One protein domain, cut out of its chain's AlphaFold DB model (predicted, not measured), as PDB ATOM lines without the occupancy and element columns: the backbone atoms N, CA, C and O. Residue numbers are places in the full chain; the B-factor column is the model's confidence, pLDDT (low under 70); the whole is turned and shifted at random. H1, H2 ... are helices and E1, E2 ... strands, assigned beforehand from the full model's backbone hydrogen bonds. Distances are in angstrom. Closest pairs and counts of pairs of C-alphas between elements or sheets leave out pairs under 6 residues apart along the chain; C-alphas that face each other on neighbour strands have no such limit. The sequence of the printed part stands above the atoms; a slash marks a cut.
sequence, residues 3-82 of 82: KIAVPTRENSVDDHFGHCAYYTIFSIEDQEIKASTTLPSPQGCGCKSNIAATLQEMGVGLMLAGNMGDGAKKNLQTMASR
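This is residues 3 to 82 of the 82 residues of the protein "Nitro_FeMo-Co domain-containing protein" of Porphyromonas endodontalis (strain ATCC 35406 / BCRC 14492 / JCM 8526 / NCTC 13058 / HG 370) (UniProt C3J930). A strongly twisted meander of three strands, each antiparallel to the one before, has H1 over one face and H2 beside H1, away from the sheet. The printed part has 80 residues, with strands E1, E2, E3, in that order across the sheet, then two named helices. The class is mixed; the whole is compact, radius of gyration of the C-alphas 11.9 A, spans 34 by 33 by 18 A.

E1, residues 3 to 9, and E2, residues 22 to 29, form a hairpin, with N 6 and O 24 at 2.8 A. E2 and E3, residues 32 to 40, form another, with N 25 and O 37 at 2.8 A. H1, residues 51 to 57, is on the sheet, over E2, its height 9.5 A. H2, residues 70 to 80, touches H1, the closest C-alphas being those of Ala 52 and Leu 76, 6.0 A. Both helices have every O i to N i+4 pair within hydrogen-bond range.

E1 begins at C-alpha 3 (-26.277, -11.742, -10.703); H2 ends at C-alpha 80 (-31.610, -22.120, -4.941). E3 is 23.8 A long.

The printed part has no cut. Links E1 to E2 and H1 to H2 are long. Residues 43 to 49 and 78 to 82 have pLDDT under 70.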
ATOM      1  N   LYS A   3     -26.583 -12.558 -11.883       95.50
ATOM      2  CA  LYS A   3     -26.277 -11.742 -10.703       95.50
ATOM      3  C   LYS A   3     -25.652 -12.587  -9.603       95.50
ATOM      4  O   LYS A   3     -26.225 -13.608  -9.213       95.50
ATOM      5  N   ILE A   4     -24.503 -12.135  -9.106       94.62
ATOM      6  CA  ILE A   4     -23.753 -12.779  -8.025       94.62
ATOM      7  C   ILE A   4     -23.714 -11.851  -6.815       94.62
ATOM      8  O   ILE A   4     -23.308 -10.702  -6.956       94.62
ATOM      9  N   ALA A   5     -24.087 -12.344  -5.635       94.00
ATOM     10  CA  ALA A   5     -23.884 -11.631  -4.376       94.00
ATOM     11  C   ALA A   5     -22.620 -12.119  -3.658       94.00
ATOM     12  O   ALA A   5     -22.378 -13.323  -3.558       94.00
ATOM     13  N   VAL A   6     -21.852 -11.179  -3.116       93.00
ATOM     14  CA  VAL A   6     -20.638 -11.426  -2.335       93.00
ATOM     15  C   VAL A   6     -20.738 -10.637  -1.027       93.00
ATOM     16  O   VAL A   6     -20.952  -9.427  -1.089       93.00
ATOM     17  N   PRO A   7     -20.623 -11.266   0.156       91.12
ATOM     18  CA  PRO A   7     -20.510 -10.535   1.410       91.12
ATOM     19  C   PRO A   7     -19.162  -9.808   1.437       91.12
ATOM     20  O   PRO A   7     -18.122 -10.421   1.196       91.12
ATOM     21  N   THR A   8     -19.174  -8.507   1.702       91.19
ATOM     22  CA  THR A   8     -17.987  -7.654   1.650       91.19
ATOM     23  C   THR A   8     -17.898  -6.683   2.822       91.19
ATOM     24  O   THR A   8     -18.888  -6.316   3.470       91.19
ATOM     25  N   ARG A   9     -16.666  -6.244   3.076       89.44
ATOM     26  CA  ARG A   9     -16.291  -5.175   3.998       89.44
ATOM     27  C   ARG A   9     -15.066  -4.477   3.428       89.44
ATOM     28  O   ARG A   9     -14.109  -5.144   3.060       89.44
ATOM     29  N   GLU A  10     -15.113  -3.149   3.324       85.25
ATOM     30  CA  GLU A  10     -13.965  -2.338   2.877       85.25
ATOM     31  C   GLU A  10     -13.312  -2.862   1.577       85.25
ATOM     32  O   GLU A  10     -12.096  -2.973   1.466       85.25
ATOM     33  N   ASN A  11     -14.138  -3.211   0.582       81.00
ATOM     34  CA  ASN A  11     -13.728  -3.779  -0.717       81.00
ATOM     35  C   ASN A  11     -13.063  -5.167  -0.671       81.00
ATOM     36  O   ASN A  11     -12.569  -5.639  -1.692       81.00
ATOM     37  N   SER A  12     -13.091  -5.843   0.474       86.19
ATOM     38  CA  SER A  12     -12.646  -7.228   0.628       86.19
ATOM     39  C   SER A  12     -13.839  -8.157   0.821       86.19
ATOM     40  O   SER A  12     -14.885  -7.735   1.320       86.19
ATOM     41  N   VAL A  13     -13.693  -9.425   0.423       86.81
ATOM     42  CA  VAL A  13     -14.667 -10.472   0.768       86.81
ATOM     43  C   VAL A  13     -14.657 -10.639   2.284       86.81
ATOM     44  O   VAL A  13     -13.590 -10.749   2.881       86.81
ATOM     45  N   ASP A  14     -15.833 -10.620   2.904       83.88
ATOM     46  CA  ASP A  14     -15.950 -10.808   4.348       83.88
ATOM     47  C   ASP A  14     -15.935 -12.309   4.676       83.88
ATOM     48  O   ASP A  14     -16.647 -13.112   4.057       83.88
ATOM     49  N   ASP A  15     -15.127 -12.686   5.665       78.56
ATOM     50  CA  ASP A  15     -15.001 -14.066   6.126       78.56
ATOM     51  C   ASP A  15     -16.277 -14.570   6.801       78.56
ATOM     52  O   ASP A  15     -16.515 -15.777   6.839       78.56
ATOM     53  N   HIS A  16     -17.114 -13.671   7.327       79.19
ATOM     54  CA  HIS A  16     -18.317 -14.044   8.049       79.19
ATOM     55  C   HIS A  16     -19.576 -13.524   7.355       79.19
ATOM     56  O   HIS A  16     -20.062 -12.428   7.633       79.19
ATOM     57  N   PHE A  17     -20.184 -14.371   6.513       79.19
ATOM     58  CA  PHE A  17     -21.418 -14.060   5.774       79.19
ATOM     59  C   PHE A  17     -22.500 -13.365   6.626       79.19
ATOM     60  O   PHE A  17     -23.151 -12.427   6.168       79.19
ATOM     61  N   GLY A  18     -22.703 -13.827   7.866       76.25
ATOM     62  CA  GLY A  18     -23.751 -13.333   8.760       76.25
ATOM     63  C   GLY A  18     -23.462 -11.990   9.441       76.25
ATOM     64  O   GLY A  18     -24.353 -11.470  10.105       76.25
ATOM     65  N   HIS A  19     -22.250 -11.448   9.310       80.25
ATOM     66  CA  HIS A  19     -21.805 -10.215   9.971       80.25
ATOM     67  C   HIS A  19     -21.031  -9.291   9.018       80.25
ATOM     68  O   HIS A  19     -20.272  -8.428   9.466       80.25
ATOM     69  N   CYS A  20     -21.228  -9.458   7.709       85.44
ATOM     70  CA  CYS A  20     -20.626  -8.583   6.714       85.44
ATOM     71  C   CYS A  20     -21.183  -7.155   6.801       85.44
ATOM     72  O   CYS A  20     -22.252  -6.919   7.364       85.44
ATOM     73  N   ALA A  21     -20.444  -6.184   6.263       86.69
ATOM     74  CA  ALA A  21     -20.930  -4.809   6.195       86.69
ATOM     75  C   ALA A  21     -21.966  -4.652   5.068       86.69
ATOM     76  O   ALA A  21     -23.007  -4.013   5.250       86.69
ATOM     77  N   TYR A  22     -21.700  -5.280   3.921       91.25
ATOM     78  CA  TYR A  22     -22.533  -5.201   2.727       91.25
ATOM     79  C   TYR A  22     -22.597  -6.546   2.003       91.25
ATOM     80  O   TYR A  22     -21.695  -7.370   2.099       91.25
ATOM     81  N   TYR A  23     -23.634  -6.715   1.193       91.88
ATOM     82  CA  TYR A  23     -23.665  -7.663   0.091       91.88
ATOM     83  C   TYR A  23     -23.428  -6.888  -1.203       91.88
ATOM     84  O   TYR A  23     -24.289  -6.126  -1.649       91.88
ATOM     85  N   THR A  24     -22.255  -7.060  -1.804       94.38
ATOM     86  CA  THR A  24     -21.956  -6.516  -3.128       94.38
ATOM     87  C   THR A  24     -22.540  -7.440  -4.184       94.38
ATOM     88  O   THR A  24     -22.228  -8.627  -4.230       94.38
ATOM     89  N   ILE A  25     -23.404  -6.895  -5.033       95.69
ATOM     90  CA  ILE A  25     -24.109  -7.623  -6.080       95.69
ATOM     91  C   ILE A  25     -23.524  -7.210  -7.422       95.69
ATOM     92  O   ILE A  25     -23.612  -6.043  -7.809       95.69
ATOM     93  N   PHE A  26     -22.949  -8.175  -8.129       96.12
ATOM     94  CA  PHE A  26     -22.358  -8.003  -9.446       96.12
ATOM     95  C   PHE A  26     -23.301  -8.511 -10.524       96.12
ATOM     96  O   PHE A  26     -23.779  -9.642 -10.464       96.12
ATOM     97  N   SER A  27     -23.526  -7.673 -11.523       96.38
ATOM     98  CA  SER A  27     -24.224  -8.007 -12.756       96.38
ATOM     99  C   SER A  27     -23.206  -8.432 -13.808       96.38
ATOM    100  O   SER A  27     -22.359  -7.626 -14.191       96.38
ATOM    101  N   ILE A  28     -23.293  -9.677 -14.268       95.38
ATOM    102  CA  ILE A  28     -22.341 -10.293 -15.195       95.38
ATOM    103  C   ILE A  28     -23.032 -10.637 -16.514       95.38
ATOM    104  O   ILE A  28     -24.098 -11.265 -16.547       95.38
ATOM    105  N   GLU A  29     -22.394 -10.249 -17.609       95.75
ATOM    106  CA  GLU A  29     -22.800 -10.546 -18.979       95.75
ATOM    107  C   GLU A  29     -21.543 -10.671 -19.841       95.75
ATOM    108  O   GLU A  29     -20.587  -9.930 -19.630       95.75
ATOM    109  N   ASP A  30     -21.511 -11.645 -20.750       95.25
ATOM    110  CA  ASP A  30     -20.350 -11.925 -21.609       95.25
ATOM    111  C   ASP A  30     -19.018 -12.077 -20.850       95.25
ATOM    112  O   ASP A  30     -17.961 -11.695 -21.336       95.25
ATOM    113  N   GLN A  31     -19.070 -12.666 -19.647       91.19
ATOM    114  CA  GLN A  31     -17.923 -12.853 -18.736       91.19
ATOM    115  C   GLN A  31     -17.319 -11.548 -18.185       91.19
ATOM    116  O   GLN A  31     -16.254 -11.568 -17.575       91.19
ATOM    117  N   GLU A  32     -18.025 -10.428 -18.321       94.25
ATOM    118  CA  GLU A  32     -17.617  -9.128 -17.799       94.25
ATOM    119  C   GLU A  32     -18.586  -8.627 -16.727       94.25
ATOM    120  O   GLU A  32     -19.800  -8.845 -16.793       94.25
ATOM    121  N   ILE A  33     -18.056  -7.898 -15.742       95.56
ATOM    122  CA  ILE A  33     -18.876  -7.170 -14.773       95.56
ATOM    123  C   ILE A  33     -19.417  -5.920 -15.468       95.56
ATOM    124  O   ILE A  33     -18.664  -5.003 -15.785       95.56
ATOM    125  N   LYS A  34     -20.732  -5.865 -15.681       97.31
ATOM    126  CA  LYS A  34     -21.406  -4.712 -16.295       97.31
ATOM    127  C   LYS A  34     -21.867  -3.679 -15.272       97.31
ATOM    128  O   LYS A  34     -21.981  -2.502 -15.597       97.31
ATOM    129  N   ALA A  35     -22.154  -4.109 -14.043       96.62
ATOM    130  CA  ALA A  35     -22.540  -3.220 -12.951       96.62
ATOM    131  C   ALA A  35     -22.287  -3.861 -11.583       96.62
ATOM    132  O   ALA A  35     -22.289  -5.087 -11.446       96.62
ATOM    133  N   SER A  36     -22.155  -3.018 -10.563       95.19
ATOM    134  CA  SER A  36     -22.120  -3.424  -9.160       95.19
ATOM    135  C   SER A  36     -23.021  -2.529  -8.319       95.19
ATOM    136  O   SER A  36     -23.046  -1.315  -8.518       95.19
ATOM    137  N   THR A  37     -23.717  -3.110  -7.350       95.44
ATOM    138  CA  THR A  37     -24.455  -2.371  -6.318       95.44
ATOM    139  C   THR A  37     -24.197  -2.987  -4.947       95.44
ATOM    140  O   THR A  37     -23.815  -4.151  -4.855       95.44
ATOM    141  N   THR A  38     -24.389  -2.221  -3.878       93.38
ATOM    142  CA  THR A  38     -24.220  -2.696  -2.500       93.38
ATOM    143  C   THR A  38     -25.546  -2.663  -1.761       93.38
ATOM    144  O   THR A  38     -26.212  -1.629  -1.724       93.38
ATOM    145  N   LEU A  39     -25.889  -3.774  -1.116       91.62
ATOM    146  CA  LEU A  39     -26.991  -3.871  -0.167       91.62
ATOM    147  C   LEU A  39     -26.408  -3.916   1.255       91.62
ATOM    148  O   LEU A  39     -25.669  -4.854   1.554       91.62
ATOM    149  N   PRO A  40     -26.691  -2.941   2.137       89.56
ATOM    150  CA  PRO A  40     -26.247  -3.001   3.527       89.56
ATOM    151  C   PRO A  40     -26.731  -4.278   4.214       89.56
ATOM    152  O   PRO A  40     -27.886  -4.677   4.035       89.56
ATOM    153  N   SER A  41     -25.867  -4.909   5.011       85.12
ATOM    154  CA  SER A  41     -26.307  -6.042   5.823       85.12
ATOM    155  C   SER A  41     -27.371  -5.572   6.826       85.12
ATOM    156  O   SER A  41     -27.190  -4.530   7.465       85.12
ATOM    157  N   PRO A  42     -28.481  -6.310   7.000       77.69
ATOM    158  CA  PRO A  42     -29.472  -5.987   8.020       77.69
ATOM    159  C   PRO A  42     -28.835  -5.980   9.419       77.69
ATOM    160  O   PRO A  42     -27.912  -6.747   9.698       77.69
ATOM    161  N   GLN A  43     -29.339  -5.129  10.321       67.06
ATOM    162  CA  GLN A  43     -28.888  -5.111  11.717       67.06
ATOM    163  C   GLN A  43     -29.241  -6.449  12.396       67.06
ATOM    164  O   GLN A  43     -30.411  -6.737  12.641       67.06
ATOM    165  N   GLY A  44     -28.232  -7.283  12.677       60.88
ATOM    166  CA  GLY A  44     -28.379  -8.607  13.299       60.88
ATOM    167  C   GLY A  44     -27.541  -9.700  12.616       60.88
ATOM    168  O   GLY A  44     -26.807  -9.435  11.674       60.88
ATOM    169  N   CYS A  45     -27.630 -10.949  13.096       56.12
ATOM    170  CA  CYS A  45     -27.025 -12.120  12.431       56.12
ATOM    171  C   CYS A  45     -27.736 -12.329  11.086       56.12
ATOM    172  O   CYS A  45     -28.937 -12.609  11.088       56.12
ATOM    173  N   GLY A  46     -27.026 -12.287   9.955       55.88
ATOM    174  CA  GLY A  46     -27.575 -12.577   8.619       55.88
ATOM    175  C   GLY A  46     -28.312 -13.928   8.545       55.88
ATOM    176  O   GLY A  46     -29.285 -14.091   7.817       55.88
ATOM    177  N   CYS A  47     -27.926 -14.844   9.432       54.72
ATOM    178  CA  CYS A  47     -28.513 -16.140   9.785       54.72
ATOM    179  C   CYS A  47     -30.009 -16.098  10.157       54.72
ATOM    180  O   CYS A  47     -30.730 -17.066   9.929       54.72
ATOM    181  N   LYS A  48     -30.457 -14.996  10.771       58.28
ATOM    182  CA  LYS A  48     -31.838 -14.756  11.227       58.28
ATOM    183  C   LYS A  48     -32.553 -13.687  10.395       58.28
ATOM    184  O   LYS A  48     -33.654 -13.276  10.744       58.28
ATOM    185  N   SER A  49     -31.910 -13.201   9.338       64.25
ATOM    186  CA  SER A  49     -32.416 -12.110   8.514       64.25
ATOM    187  C   SER A  49     -33.090 -12.627   7.241       64.25
ATOM    188  O   SER A  49     -32.769 -13.712   6.758       64.25
ATOM    189  N   ASN A  50     -33.982 -11.822   6.657       79.56
ATOM    190  CA  ASN A  50     -34.650 -12.117   5.384       79.56
ATOM    191  C   ASN A  50     -33.733 -11.930   4.153       79.56
ATOM    192  O   ASN A  50     -34.211 -11.807   3.029       79.56
ATOM    193  N   ILE A  51     -32.410 -11.875   4.351       84.88
ATOM    194  CA  ILE A  51     -31.461 -11.477   3.310       84.88
ATOM    195  C   ILE A  51     -31.488 -12.398   2.093       84.88
ATOM    196  O   ILE A  51     -31.406 -11.929   0.965       84.88
ATOM    197  N   ALA A  52     -31.640 -13.705   2.309       81.94
ATOM    198  CA  ALA A  52     -31.668 -14.670   1.220       81.94
ATOM    199  C   ALA A  52     -32.868 -14.423   0.286       81.94
ATOM    200  O   ALA A  52     -32.696 -14.417  -0.931       81.94
ATOM    201  N   ALA A  53     -34.045 -14.119   0.849       86.25
ATOM    202  CA  ALA A  53     -35.236 -13.789   0.070       86.25
ATOM    203  C   ALA A  53     -35.069 -12.448  -0.657       86.25
ATOM    204  O   ALA A  53     -35.327 -12.368  -1.850       86.25
ATOM    205  N   THR A  54     -34.545 -11.422   0.022       89.12
ATOM    206  CA  THR A  54     -34.261 -10.123  -0.607       89.12
ATOM    207  C   THR A  54     -33.299 -10.260  -1.788       89.12
ATOM    208  O   THR A  54     -33.530  -9.686  -2.847       89.12
ATOM    209  N   LEU A  55     -32.229 -11.047  -1.655       89.69
ATOM    210  CA  LEU A  55     -31.286 -11.270  -2.751       89.69
ATOM    211  C   LEU A  55     -31.931 -12.038  -3.912       89.69
ATOM    212  O   LEU A  55     -31.700 -11.689  -5.071       89.69
ATOM    213  N   GLN A  56     -32.781 -13.024  -3.617       89.94
ATOM    214  CA  GLN A  56     -33.560 -13.727  -4.636       89.94
ATOM    215  C   GLN A  56     -34.514 -12.775  -5.380       89.94
ATOM    216  O   GLN A  56     -34.538 -12.784  -6.609       89.94
ATOM    217  N   GLU A  57     -35.233 -11.902  -4.668       91.62
ATOM    218  CA  GLU A  57     -36.101 -10.866  -5.254       91.62
ATOM    219  C   GLU A  57     -35.314  -9.884  -6.137       91.62
ATOM    220  O   GLU A  57     -35.803  -9.435  -7.174       91.62
ATOM    221  N   MET A  58     -34.057  -9.597  -5.787       92.75
ATOM    222  CA  MET A  58     -33.143  -8.800  -6.614       92.75
ATOM    223  C   MET A  58     -32.619  -9.551  -7.855       92.75
ATOM    224  O   MET A  58     -31.895  -8.966  -8.672       92.75
ATOM    225  N   GLY A  59     -32.980 -10.827  -8.023       93.06
ATOM    226  CA  GLY A  59     -32.574 -11.690  -9.130       93.06
ATOM    227  C   GLY A  59     -31.179 -12.291  -8.969       93.06
ATOM    228  O   GLY A  59     -30.566 -12.668  -9.967       93.06
ATOM    229  N   VAL A  60     -30.638 -12.333  -7.747       93.50
ATOM    230  CA  VAL A  60     -29.366 -13.007  -7.460       93.50
ATOM    231  C   VAL A  60     -29.567 -14.514  -7.569       93.50
ATOM    232  O   VAL A  60     -30.341 -15.098  -6.817       93.50
ATOM    233  N   GLY A  61     -28.843 -15.138  -8.498       88.25
ATOM    234  CA  GLY A  61     -28.880 -16.589  -8.710       88.25
ATOM    235  C   GLY A  61     -27.721 -17.335  -8.053       88.25
ATOM    236  O   GLY A  61     -27.775 -18.552  -7.909       88.25
ATOM    237  N   LEU A  62     -26.662 -16.623  -7.656       89.50
ATOM    238  CA  LEU A  62     -25.473 -17.215  -7.056       89.50
ATOM    239  C   LEU A  62     -24.944 -16.335  -5.927       89.50
ATOM    240  O   LEU A  62     -24.872 -15.114  -6.050       89.50
ATOM    241  N   MET A  63     -24.521 -16.968  -4.838       87.62
ATOM    242  CA  MET A  63     -23.799 -16.310  -3.761       87.62
ATOM    243  C   MET A  63     -22.416 -16.934  -3.614       87.62
ATOM    244  O   MET A  63     -22.301 -18.149  -3.457       87.62
ATOM    245  N   LEU A  64     -21.382 -16.097  -3.634       87.19
ATOM    246  CA  LEU A  64     -20.011 -16.492  -3.327       87.19
ATOM    247  C   LEU A  64     -19.656 -15.911  -1.963       87.19
ATOM    248  O   LEU A  64     -19.675 -14.698  -1.799       87.19
ATOM    249  N   ALA A  65     -19.359 -16.759  -0.986       82.88
ATOM    250  CA  ALA A  65     -18.997 -16.338   0.365       82.88
ATOM    251  C   ALA A  65     -17.742 -17.084   0.825       82.88
ATOM    252  O   ALA A  65     -17.542 -18.227   0.418       82.88
ATOM    253  N   GLY A  66     -16.928 -16.445   1.674       72.19
ATOM    254  CA  GLY A  66     -15.731 -17.056   2.257       72.19
ATOM    255  C   GLY A  66     -16.092 -18.208   3.193       72.19
ATOM    256  O   GLY A  66     -15.931 -19.375   2.843       72.19
ATOM    257  N   ASN A  67     -16.642 -17.885   4.368       76.00
ATOM    258  CA  ASN A  67     -17.150 -18.874   5.314       76.00
ATOM    259  C   ASN A  67     -18.614 -18.573   5.695       76.00
ATOM    260  O   ASN A  67     -19.033 -17.418   5.834       76.00
ATOM    261  N   MET A  68     -19.427 -19.621   5.843       74.50
ATOM    262  CA  MET A  68     -20.831 -19.510   6.249       74.50
ATOM    263  C   MET A  68     -21.210 -20.646   7.200       74.50
ATOM    264  O   MET A  68     -20.855 -21.798   6.970       74.50
ATOM    265  N   GLY A  69     -21.958 -20.329   8.259       72.50
ATOM    266  CA  GLY A  69     -22.485 -21.348   9.171       72.50
ATOM    267  C   GLY A  69     -23.584 -22.202   8.523       72.50
ATOM    268  O   GLY A  69     -24.305 -21.732   7.638       72.50
ATOM    269  N   ASP A  70     -23.772 -23.431   9.013       77.50
ATOM    270  CA  ASP A  70     -24.717 -24.408   8.441       77.50
ATOM    271  C   ASP A  70     -26.163 -23.901   8.348       77.50
ATOM    272  O   ASP A  70     -26.879 -24.209   7.393       77.50
ATOM    273  N   GLY A  71     -26.594 -23.067   9.300       74.00
ATOM    274  CA  GLY A  71     -27.917 -22.437   9.259       74.00
ATOM    275  C   GLY A  71     -28.100 -21.502   8.058       74.00
ATOM    276  O   GLY A  71     -29.125 -21.561   7.381       74.00
ATOM    277  N   ALA A  72     -27.091 -20.683   7.746       73.06
ATOM    278  CA  ALA A  72     -27.115 -19.802   6.578       73.06
ATOM    279  C   ALA A  72     -27.070 -20.610   5.274       73.06
ATOM    280  O   ALA A  72     -27.850 -20.349   4.356       73.06
ATOM    281  N   LYS A  73     -26.223 -21.646   5.232       77.19
ATOM    282  CA  LYS A  73     -26.107 -22.556   4.090       77.19
ATOM    283  C   LYS A  73     -27.437 -23.234   3.766       77.19
ATOM    284  O   LYS A  73     -27.866 -23.208   2.614       77.19
ATOM    285  N   LYS A  74     -28.123 -23.782   4.775       76.81
ATOM    286  CA  LYS A  74     -29.433 -24.431   4.607       76.81
ATOM    287  C   LYS A  74     -30.480 -23.468   4.042       76.81
ATOM    288  O   LYS A  74     -31.215 -23.842   3.128       76.81
ATOM    289  N   ASN A  75     -30.532 -22.235   4.544       72.50
ATOM    290  CA  ASN A  75     -31.491 -21.233   4.069       72.50
ATOM    291  C   ASN A  75     -31.250 -20.871   2.596       72.50
ATOM    292  O   ASN A  75     -32.194 -20.874   1.809       72.50
ATOM    293  N   LEU A  76     -29.991 -20.646   2.204       71.44
ATOM    294  CA  LEU A  76     -29.617 -20.334   0.819       71.44
ATOM    295  C   LEU A  76     -29.891 -21.508  -0.137       71.44
ATOM    296  O   LEU A  76     -30.472 -21.316  -1.201       71.44
ATOM    297  N   GLN A  77     -29.539 -22.737   0.255       72.44
ATOM    298  CA  GLN A  77     -29.789 -23.937  -0.557       72.44
ATOM    299  C   GLN A  77     -31.282 -24.194  -0.785       72.44
ATOM    300  O   GLN A  77     -31.675 -24.609  -1.876       72.44
ATOM    301  N   THR A  78     -32.120 -23.919   0.216       66.00
ATOM    302  CA  THR A  78     -33.577 -24.100   0.101       66.00
ATOM    303  C   THR A  78     -34.192 -23.133  -0.917       66.00
ATOM    304  O   THR A  78     -35.211 -23.447  -1.525       66.00
ATOM    305  N   MET A  79     -33.566 -21.974  -1.143       60.16
ATOM    306  CA  MET A  79     -34.016 -20.989  -2.132       60.16
ATOM    307  C   MET A  79     -33.460 -21.245  -3.538       60.16
ATOM    308  O   MET A  79     -34.143 -20.941  -4.507       60.16
ATOM    309  N   ALA A  80     -32.260 -21.822  -3.657       55.69
ATOM    310  CA  ALA A  80     -31.610 -22.120  -4.941       55.69
ATOM    311  C   ALA A  80     -32.134 -23.387  -5.648       55.69
ATOM    312  O   ALA A  80     -31.788 -23.641  -6.797       55.69
ATOM    313  N   SER A  81     -32.920 -24.216  -4.953       48.62
ATOM    314  CA  SER A  81     -33.464 -25.489  -5.458       48.62
ATOM    315  C   SER A  81     -34.899 -25.378  -6.000       48.62
ATOM    316  O   SER A  81     -35.573 -26.391  -6.192       48.62
ATOM    317  N   ARG A  82     -35.359 -24.153  -6.260       43.12
ATOM    318  CA  ARG A  82     -36.600 -23.825  -6.971       43.12
ATOM    319  C   ARG A  82     -36.274 -22.978  -8.189       43.12
ATOM    320  O   ARG A  82     -37.010 -23.131  -9.185       43.12
TER     321      ARG A  82